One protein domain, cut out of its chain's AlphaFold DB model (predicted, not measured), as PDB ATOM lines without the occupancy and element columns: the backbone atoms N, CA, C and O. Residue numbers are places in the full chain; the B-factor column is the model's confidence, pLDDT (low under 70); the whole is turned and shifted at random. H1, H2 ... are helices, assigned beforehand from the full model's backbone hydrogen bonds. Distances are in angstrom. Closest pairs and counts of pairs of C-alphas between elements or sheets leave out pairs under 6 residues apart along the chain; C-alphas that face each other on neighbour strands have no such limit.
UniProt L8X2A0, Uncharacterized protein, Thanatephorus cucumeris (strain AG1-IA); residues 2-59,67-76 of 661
ATOM      1  N   GLY A   2     131.639 204.986 147.566       81.88
ATOM      2  CA  GLY A   2     130.865 203.760 147.851       81.88
ATOM      3  C   GLY A   2     131.474 202.810 148.897       81.88
ATOM      4  O   GLY A   2     130.784 202.429 149.828       81.88
ATOM      5  N   GLY A   3     132.780 202.516 148.843       82.44
ATOM      6  CA  GLY A   3     133.435 201.679 149.867       82.44
ATOM      7  C   GLY A   3     133.437 202.262 151.293       82.44
ATOM      8  O   GLY A   3     133.389 201.507 152.253       82.44
ATOM      9  N   TYR A   4     133.432 203.591 151.449       84.62
ATOM     10  CA  TYR A   4     133.287 204.249 152.758       84.62
ATOM     11  C   TYR A   4     131.828 204.192 153.230       84.62
ATOM     12  O   TYR A   4     131.562 203.791 154.354       84.62
ATOM     13  N   GLN A   5     130.881 204.475 152.330       86.81
ATOM     14  CA  GLN A   5     129.440 204.331 152.575       86.81
ATOM     15  C   GLN A   5     129.047 202.896 152.968       86.81
ATOM     16  O   GLN A   5     128.162 202.706 153.797       86.81
ATOM     17  N   PHE A   6     129.712 201.891 152.393       85.06
ATOM     18  CA  PHE A   6     129.541 200.486 152.754       85.06
ATOM     19  C   PHE A   6     130.036 200.212 154.180       85.06
ATOM     20  O   PHE A   6     129.276 199.679 154.981       85.06
ATOM     21  N   LEU A   7     131.253 200.649 154.536       84.56
ATOM     22  CA  LEU A   7     131.786 200.494 155.898       84.56
ATOM     23  C   LEU A   7     130.946 201.202 156.967       84.56
ATOM     24  O   LEU A   7     130.851 200.698 158.078       84.56
ATOM     25  N   MET A   8     130.314 202.338 156.648       84.56
ATOM     26  CA  MET A   8     129.414 203.032 157.582       84.56
ATOM     27  C   MET A   8     128.177 202.198 157.947       84.56
ATOM     28  O   MET A   8     127.629 202.372 159.028       84.56
ATOM     29  N   LYS A   9     127.733 201.303 157.051       82.62
ATOM     30  CA  LYS A   9     126.553 200.438 157.241       82.62
ATOM     31  C   LYS A   9     126.898 199.009 157.662       82.62
ATOM     32  O   LYS A   9     126.089 198.343 158.301       82.62
ATOM     33  N   HIS A  10     128.079 198.535 157.279       80.56
ATOM     34  CA  HIS A  10     128.525 197.151 157.414       80.56
ATOM     35  C   HIS A  10     129.981 197.126 157.894       80.56
ATOM     36  O   HIS A  10     130.863 196.601 157.213       80.56
ATOM     37  N   TYR A  11     130.255 197.765 159.035       75.62
ATOM     38  CA  TYR A  11     131.604 197.812 159.593       75.62
ATOM     39  C   TYR A  11     132.098 196.397 159.922       75.62
ATOM     40  O   TYR A  11     131.526 195.702 160.761       75.62
ATOM     41  N   SER A  12     133.171 195.987 159.252       64.69
ATOM     42  CA  SER A  12     133.837 194.697 159.416       64.69
ATOM     43  C   SER A  12     135.338 194.916 159.574       64.69
ATOM     44  O   SER A  12     135.904 195.786 158.910       64.69
ATOM     45  N   GLU A  13     135.998 194.108 160.400       66.44
ATOM     46  CA  GLU A  13     137.447 194.206 160.575       66.44
ATOM     47  C   GLU A  13     138.219 193.791 159.308       66.44
ATOM     48  O   GLU A  13     137.891 192.808 158.640       66.44
ATOM     49  N   GLY A  14     139.282 194.539 159.002       68.06
ATOM     50  CA  GLY A  14     140.154 194.302 157.850       68.06
ATOM     51  C   GLY A  14     139.696 194.986 156.554       68.06
ATOM     52  O   GLY A  14     138.512 195.126 156.263       68.06
ATOM     53  N   LEU A  15     140.666 195.408 155.736       71.94
ATOM     54  CA  LEU A  15     140.432 195.945 154.392       71.94
ATOM     55  C   LEU A  15     141.269 195.170 153.378       71.94
ATOM     56  O   LEU A  15     142.498 195.195 153.435       71.94
ATOM     57  N   PHE A  16     140.609 194.527 152.416       76.50
ATOM     58  CA  PHE A  16     141.283 193.879 151.296       76.50
ATOM     59  C   PHE A  16     141.258 194.741 150.032       76.50
ATOM     60  O   PHE A  16     140.312 195.482 149.767       76.50
ATOM     61  N   GLY A  17     142.289 194.599 149.202       70.81
ATOM     62  CA  GLY A  17     142.320 195.197 147.879       70.81
ATOM     63  C   GLY A  17     143.452 194.632 147.033       70.81
ATOM     64  O   GLY A  17     144.566 194.442 147.509       70.81
ATOM     65  N   PHE A  18     143.172 194.411 145.749       69.81
ATOM     66  CA  PHE A  18     144.156 193.975 144.763       69.81
ATOM     67  C   PHE A  18     144.350 195.040 143.673       69.81
ATOM     68  O   PHE A  18     143.384 195.676 143.246       69.81
ATOM     69  N   SER A  19     145.580 195.234 143.178       71.81
ATOM     70  CA  SER A  19     145.881 196.193 142.098       71.81
ATOM     71  C   SER A  19     145.365 197.611 142.428       71.81
ATOM     72  O   SER A  19     145.645 198.132 143.505       71.81
ATOM     73  N   ARG A  20     144.570 198.239 141.552       69.56
ATOM     74  CA  ARG A  20     143.893 199.524 141.823       69.56
ATOM     75  C   ARG A  20     143.037 199.482 143.097       69.56
ATOM     76  O   ARG A  20     142.991 200.475 143.815       69.56
ATOM     77  N   GLY A  21     142.439 198.332 143.414       71.38
ATOM     78  CA  GLY A  21     141.712 198.102 144.661       71.38
ATOM     79  C   GLY A  21     142.604 198.156 145.904       71.38
ATOM     80  O   GLY A  21     142.144 198.622 146.936       71.38
ATOM     81  N   ALA A  22     143.887 197.780 145.815       73.69
ATOM     82  CA  ALA A  22     144.837 197.941 146.923       73.69
ATOM     83  C   ALA A  22     145.085 199.428 147.226       73.69
ATOM     84  O   ALA A  22     145.054 199.845 148.382       73.69
ATOM     85  N   TYR A  23     145.245 200.254 146.184       72.19
ATOM     86  CA  TYR A  23     145.320 201.710 146.340       72.19
ATOM     87  C   TYR A  23     144.010 202.286 146.906       72.19
ATOM     88  O   TYR A  23     144.046 203.137 147.790       72.19
ATOM     89  N   THR A  24     142.847 201.790 146.461       78.94
ATOM     90  CA  THR A  24     141.544 202.173 147.032       78.94
ATOM     91  C   THR A  24     141.422 201.789 148.509       78.94
ATOM     92  O   THR A  24     140.956 202.614 149.287       78.94
ATOM     93  N   ALA A  25     141.879 200.602 148.916       80.25
ATOM     94  CA  ALA A  25     141.877 200.157 150.311       80.25
ATOM     95  C   ALA A  25     142.798 201.020 151.192       80.25
ATOM     96  O   ALA A  25     142.371 201.471 152.252       80.25
ATOM     97  N   ARG A  26     144.015 201.354 150.730       80.06
ATOM     98  CA  ARG A  26     144.900 202.290 151.455       80.06
ATOM     99  C   ARG A  26     144.305 203.699 151.546       80.06
ATOM    100  O   ARG A  26     144.350 204.306 152.607       80.06
ATOM    101  N   ALA A  27     143.706 204.213 150.470       81.44
ATOM    102  CA  ALA A  27     143.044 205.523 150.489       81.44
ATOM    103  C   ALA A  27     141.789 205.537 151.382       81.44
ATOM    104  O   ALA A  27     141.442 206.569 151.951       81.44
ATOM    105  N   LEU A  28     141.121 204.391 151.535       83.56
ATOM    106  CA  LEU A  28     140.005 204.210 152.457       83.56
ATOM    107  C   LEU A  28     140.488 204.187 153.916       83.56
ATOM    108  O   LEU A  28     139.939 204.921 154.732       83.56
ATOM    109  N   ALA A  29     141.568 203.460 154.223       81.81
ATOM    110  CA  ALA A  29     142.233 203.510 155.530       81.81
ATOM    111  C   ALA A  29     142.733 204.925 155.880       81.81
ATOM    112  O   ALA A  29     142.592 205.371 157.017       81.81
ATOM    113  N   GLY A  30     143.271 205.665 154.906       81.00
ATOM    114  CA  GLY A  30     143.678 207.061 155.086       81.00
ATOM    115  C   GLY A  30     142.508 208.025 155.311       81.00
ATOM    116  O   GLY A  30     142.639 208.989 156.062       81.00
ATOM    117  N   MET A  31     141.348 207.761 154.702       81.94
ATOM    118  CA  MET A  31     140.120 208.521 154.961       81.94
ATOM    119  C   MET A  31     139.550 208.217 156.354       81.94
ATOM    120  O   MET A  31     139.116 209.143 157.032       81.94
ATOM    121  N   LEU A  32     139.610 206.958 156.803       83.81
ATOM    122  CA  LEU A  32     139.224 206.548 158.159       83.81
ATOM    123  C   LEU A  32     140.139 207.151 159.233       83.81
ATOM    124  O   LEU A  32     139.644 207.647 160.235       83.81
ATOM    125  N   HIS A  33     141.456 207.166 159.012       79.81
ATOM    126  CA  HIS A  33     142.424 207.790 159.926       79.81
ATOM    127  C   HIS A  33     142.190 209.297 160.082       79.81
ATOM    128  O   HIS A  33     142.165 209.803 161.196       79.81
ATOM    129  N   LYS A  34     141.953 210.009 158.972       78.25
ATOM    130  CA  LYS A  34     141.831 211.474 158.981       78.25
ATOM    131  C   LYS A  34     140.435 212.010 159.326       78.25
ATOM    132  O   LYS A  34     140.322 213.156 159.747       78.25
ATOM    133  N   VAL A  35     139.371 211.247 159.066       83.56
ATOM    134  CA  VAL A  35     137.975 211.727 159.176       83.56
ATOM    135  C   VAL A  35     137.111 210.827 160.074       83.56
ATOM    136  O   VAL A  35     135.938 211.117 160.294       83.56
ATOM    137  N   GLY A  36     137.669 209.735 160.601       84.06
ATOM    138  CA  GLY A  36     136.913 208.716 161.321       84.06
ATOM    139  C   GLY A  36     135.938 207.954 160.417       84.06
ATOM    140  O   GLY A  36     135.990 208.022 159.181       84.06
ATOM    141  N   LEU A  37     135.015 207.231 161.050       86.25
ATOM    142  CA  LEU A  37     133.852 206.623 160.406       86.25
ATOM    143  C   LEU A  37     132.601 207.427 160.786       86.25
ATOM    144  O   LEU A  37     132.300 207.578 161.968       86.25
ATOM    145  N   LEU A  38     131.882 207.952 159.794       86.06
ATOM    146  CA  LEU A  38     130.617 208.655 160.024       86.06
ATOM    147  C   LEU A  38     129.483 207.677 160.415       86.06
ATOM    148  O   LEU A  38     129.489 206.536 159.949       86.06
ATOM    149  N   PRO A  39     128.472 208.119 161.194       85.19
ATOM    150  CA  PRO A  39     127.267 207.331 161.477       85.19
ATOM    151  C   PRO A  39     126.545 206.858 160.199       85.19
ATOM    152  O   PRO A  39     126.538 207.608 159.217       85.19
ATOM    153  N   PRO A  40     125.901 205.670 160.197       85.31
ATOM    154  CA  PRO A  40     125.327 205.024 159.004       85.31
ATOM    155  C   PRO A  40     124.387 205.910 158.176       85.31
ATOM    156  O   PRO A  40     124.366 205.804 156.946       85.31
ATOM    157  N   ASP A  41     123.642 206.791 158.842       86.19
ATOM    158  CA  ASP A  41     122.613 207.642 158.239       86.19
ATOM    159  C   ASP A  41     123.175 208.932 157.617       86.19
ATOM    160  O   ASP A  41     122.545 209.537 156.748       86.19
ATOM    161  N   ASN A  42     124.403 209.333 157.972       87.25
ATOM    162  CA  ASN A  42     125.034 210.586 157.534       87.25
ATOM    163  C   ASN A  42     125.638 210.495 156.113       87.25
ATOM    164  O   ASN A  42     126.745 210.972 155.851       87.25
ATOM    165  N   VAL A  43     124.906 209.886 155.177       87.06
ATOM    166  CA  VAL A  43     125.348 209.605 153.798       87.06
ATOM    167  C   VAL A  43     125.717 210.879 153.028       87.06
ATOM    168  O   VAL A  43     126.753 210.910 152.362       87.06
ATOM    169  N   GLU A  44     124.946 211.956 153.174       87.25
ATOM    170  CA  GLU A  44     125.215 213.237 152.497       87.25
ATOM    171  C   GLU A  44     126.570 213.844 152.903       87.25
ATOM    172  O   GLU A  44     127.294 214.422 152.083       87.25
ATOM    173  N   GLN A  45     126.982 213.631 154.156       86.31
ATOM    174  CA  GLN A  45     128.248 214.145 154.681       86.31
ATOM    175  C   GLN A  45     129.476 213.412 154.123       86.31
ATOM    176  O   GLN A  45     130.583 213.940 154.211       86.31
ATOM    177  N   ILE A  46     129.323 212.254 153.466       87.44
ATOM    178  CA  ILE A  46     130.444 211.527 152.839       87.44
ATOM    179  C   ILE A  46     131.130 212.392 151.768       87.44
ATOM    180  O   ILE A  46     132.359 212.376 151.635       87.44
ATOM    181  N   SER A  47     130.356 213.189 151.025       86.38
ATOM    182  CA  SER A  47     130.876 214.121 150.016       86.38
ATOM    183  C   SER A  47     131.726 215.237 150.632       86.38
ATOM    184  O   SER A  47     132.747 215.617 150.054       86.38
ATOM    185  N   PHE A  48     131.348 215.729 151.814       85.25
ATOM    186  CA  PHE A  48     132.102 216.728 152.574       85.25
ATOM    187  C   PHE A  48     133.342 216.111 153.245       85.25
ATOM    188  O   PHE A  48     134.455 216.610 153.063       85.25
ATOM    189  N   ALA A  49     133.189 214.958 153.897       83.69
ATOM    190  CA  ALA A  49     134.270 214.172 154.493       83.69
ATOM    191  C   ALA A  49     135.400 213.880 153.490       83.69
ATOM    192  O   ALA A  49     136.578 214.054 153.796       83.69
ATOM    193  N   TYR A  50     135.066 213.518 152.247       84.00
ATOM    194  CA  TYR A  50     136.063 213.283 151.197       84.00
ATOM    195  C   TYR A  50     136.757 214.566 150.699       84.00
ATOM    196  O   TYR A  50     137.905 214.509 150.245       84.00
ATOM    197  N   GLN A  51     136.113 215.734 150.807       82.44
ATOM    198  CA  GLN A  51     136.779 217.021 150.578       82.44
ATOM    199  C   GLN A  51     137.747 217.358 151.720       82.44
ATOM    200  O   GLN A  51     138.873 217.766 151.441       82.44
ATOM    201  N   MET A  52     137.368 217.126 152.983       80.75
ATOM    202  CA  MET A  52     138.273 217.296 154.132       80.75
ATOM    203  C   MET A  52     139.462 216.327 154.068       80.75
ATOM    204  O   MET A  52     140.607 216.742 154.260       80.75
ATOM    205  N   TYR A  53     139.232 215.066 153.684       80.69
ATOM    206  CA  TYR A  53     140.297 214.093 153.432       80.69
ATOM    207  C   TYR A  53     141.330 214.637 152.428       80.69
ATOM    208  O   TYR A  53     142.528 214.620 152.710       80.69
ATOM    209  N   LYS A  54     140.869 215.218 151.311       78.75
ATOM    210  CA  LYS A  54     141.720 215.799 150.258       78.75
ATOM    211  C   LYS A  54     142.476 217.078 150.632       78.75
ATOM    212  O   LYS A  54     143.523 217.314 150.037       78.75
ATOM    213  N   ARG A  55     141.972 217.914 151.545       74.06
ATOM    214  CA  ARG A  55     142.635 219.177 151.926       74.06
ATOM    215  C   ARG A  55     143.879 218.905 152.766       74.06
ATOM    216  O   ARG A  55     143.766 218.440 153.895       74.06
ATOM    217  N   THR A  56     145.060 219.227 152.253       56.03
ATOM    218  CA  THR A  56     146.336 219.211 153.001       56.03
ATOM    219  C   THR A  56     146.367 220.189 154.178       56.03
ATOM    220  O   THR A  56     147.176 220.061 155.084       56.03
ATOM    221  N   ASP A  57     145.456 221.153 154.160       46.38
ATOM    222  CA  ASP A  57     145.566 222.448 154.835       46.38
ATOM    223  C   ASP A  57     145.098 222.407 156.303       46.38
ATOM    224  O   ASP A  57     145.227 223.387 157.027       46.38
ATOM    225  N   LEU A  58     144.572 221.253 156.730       44.41
ATOM    226  CA  LEU A  58     144.187 220.913 158.106       44.41
ATOM    227  C   LEU A  58     145.219 219.979 158.779       44.41
ATOM    228  O   LEU A  58     144.888 219.267 159.718       44.41
ATOM    229  N   LEU A  59     146.447 219.931 158.251       42.69
ATOM    230  CA  LEU A  59     147.609 219.268 158.858       42.69
ATOM    231  C   LEU A  59     148.666 220.320 159.218       42.69
ATOM    232  O   LEU A  59     149.814 220.265 158.774       42.69
ATOM    233  N   PRO A  67     156.545 216.464 149.984       38.38
ATOM    234  CA  PRO A  67     155.379 215.909 149.273       38.38
ATOM    235  C   PRO A  67     155.448 214.387 149.039       38.38
ATOM    236  O   PRO A  67     156.075 213.928 148.085       38.38
ATOM    237  N   ARG A  68     154.774 213.600 149.891       36.38
ATOM    238  CA  ARG A  68     154.832 212.124 149.877       36.38
ATOM    239  C   ARG A  68     153.965 211.508 148.762       36.38
ATOM    240  O   ARG A  68     152.753 211.360 148.913       36.38
ATOM    241  N   ASP A  69     154.597 211.144 147.644       28.59
ATOM    242  CA  ASP A  69     153.937 210.707 146.403       28.59
ATOM    243  C   ASP A  69     153.844 209.163 146.277       28.59
ATOM    244  O   ASP A  69     154.831 208.473 146.018       28.59
ATOM    245  N   THR A  70     152.628 208.611 146.396       33.91
ATOM    246  CA  THR A  70     152.311 207.165 146.355       33.91
ATOM    247  C   THR A  70     151.739 206.665 145.023       33.91
ATOM    248  O   THR A  70     150.729 207.177 144.544       33.91
ATOM    249  N   VAL A  71     152.339 205.643 144.402       32.41
ATOM    250  CA  VAL A  71     152.135 205.319 142.971       32.41
ATOM    251  C   VAL A  71     150.660 205.249 142.547       32.41
ATOM    252  O   VAL A  71     149.961 204.267 142.798       32.41
ATOM    253  N   SER A  72     150.215 206.263 141.798       36.91
ATOM    254  CA  SER A  72     148.883 206.310 141.208       36.91
ATOM    255  C   SER A  72     148.956 206.238 139.681       36.91
ATOM    256  O   SER A  72     149.581 207.055 139.010       36.91
ATOM    257  N   SER A  73     148.242 205.273 139.099       33.50
ATOM    258  CA  SER A  73     147.915 205.238 137.664       33.50
ATOM    259  C   SER A  73     146.685 206.106 137.336       33.50
ATOM    260  O   SER A  73     146.017 205.912 136.322       33.50
ATOM    261  N   VAL A  74     146.379 207.079 138.206       38.75
ATOM    262  CA  VAL A  74     145.187 207.939 138.169       38.75
ATOM    263  C   VAL A  74     145.574 209.334 137.674       38.75
ATOM    264  O   VAL A  74     145.580 210.318 138.413       38.75
ATOM    265  N   GLY A  75     145.937 209.388 136.396       38.97
ATOM    266  CA  GLY A  75     146.346 210.601 135.696       38.97
ATOM    267  C   GLY A  75     147.112 210.254 134.423       38.97
ATOM    268  O   GLY A  75     147.974 209.377 134.434       38.97
ATOM    269  N   LEU A  76     146.794 210.919 133.309       43.44
ATOM    270  CA  LEU A  76     147.487 210.671 132.038       43.44
ATOM    271  C   LEU A  76     148.881 211.326 131.995       43.44
ATOM    272  O   LEU A  76     149.769 210.795 131.338       43.44
TER     273      LEU A  76
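What this domain is: This is residues 2 to 59 and 67 to 76 of the 661 residues of an uncharacterized protein of Thanatephorus cucumeris (strain AG1-IA) (UniProt L8X2A0). Two helices, H2 and H3, meet near their last residues as an L, and a short helix, H1, sits in the opening of the L, close to both; the three centres make a triangle. A strip with no named element, residues 67 to 76, lies beyond a cut, on the side of H2 away from H1. The printed part has 68 residues with three named helices, in the order H1, H2, H3, and no named strand. Its class is all helix, with 34 of the 68 printed residues in the helices. It is only just compact, close to loose, with a radius of gyration of the C-alphas of 12.7 A and spans of 35 by 30 by 20 A.

Where its parts are: Find C-alpha 2 at (130.865, 203.760, 147.851); from there H1 runs through residues 2 to 9, 10.9 A from first to last C-alpha. Go on past a short link of 10 residues to C-alpha 20 at (143.893, 199.524, 141.823), where H2 begins. H2 holds residues 20 to 35 and is the longest helix, 22.0 A from first to last C-alpha. After a short link of 9 residues, H3 takes residues 45 to 54, 14.3 A long, and ends at C-alpha 54 at (141.720, 215.799, 150.258).

How they stand to each other: Begin with H1 and look across to H2 at Tyr 4 and Leu 28, their closest C-alphas, 6.7 A apart. The two helices are close but not clearly touching, and run the same way at a steep tilt of 50 degrees. H1 and H3 are also close but not clearly touching; their closest C-alphas, those of Gln 5 and Ile 46, are 7.3 A apart. These two run opposite ways at a steep tilt of 56 degrees. H2 touches H3 with residues 30 to 35 alone, and the closest C-alphas, those of Met 31 and Tyr 53, are 5.8 A apart. Their lines are about perpendicular, at 81 degrees. In H2 and H3 every O i to N i+4 pair is within hydrogen-bond range; in H1 it is 3 of 4.

The domain as a whole: Look at Asp 41 and Leu 76 for the two C-alphas farthest apart, 36.3 A. Residues 60 to 66 are cut out, and C-alphas 59 and 67 stand 12.8 A apart across the cut. No link between the named helices is long. The mean pLDDT of the printed part is 71.8; it is under 70 at residues 12 to 14, 18, 20, 56 to 59 and 67 to 76.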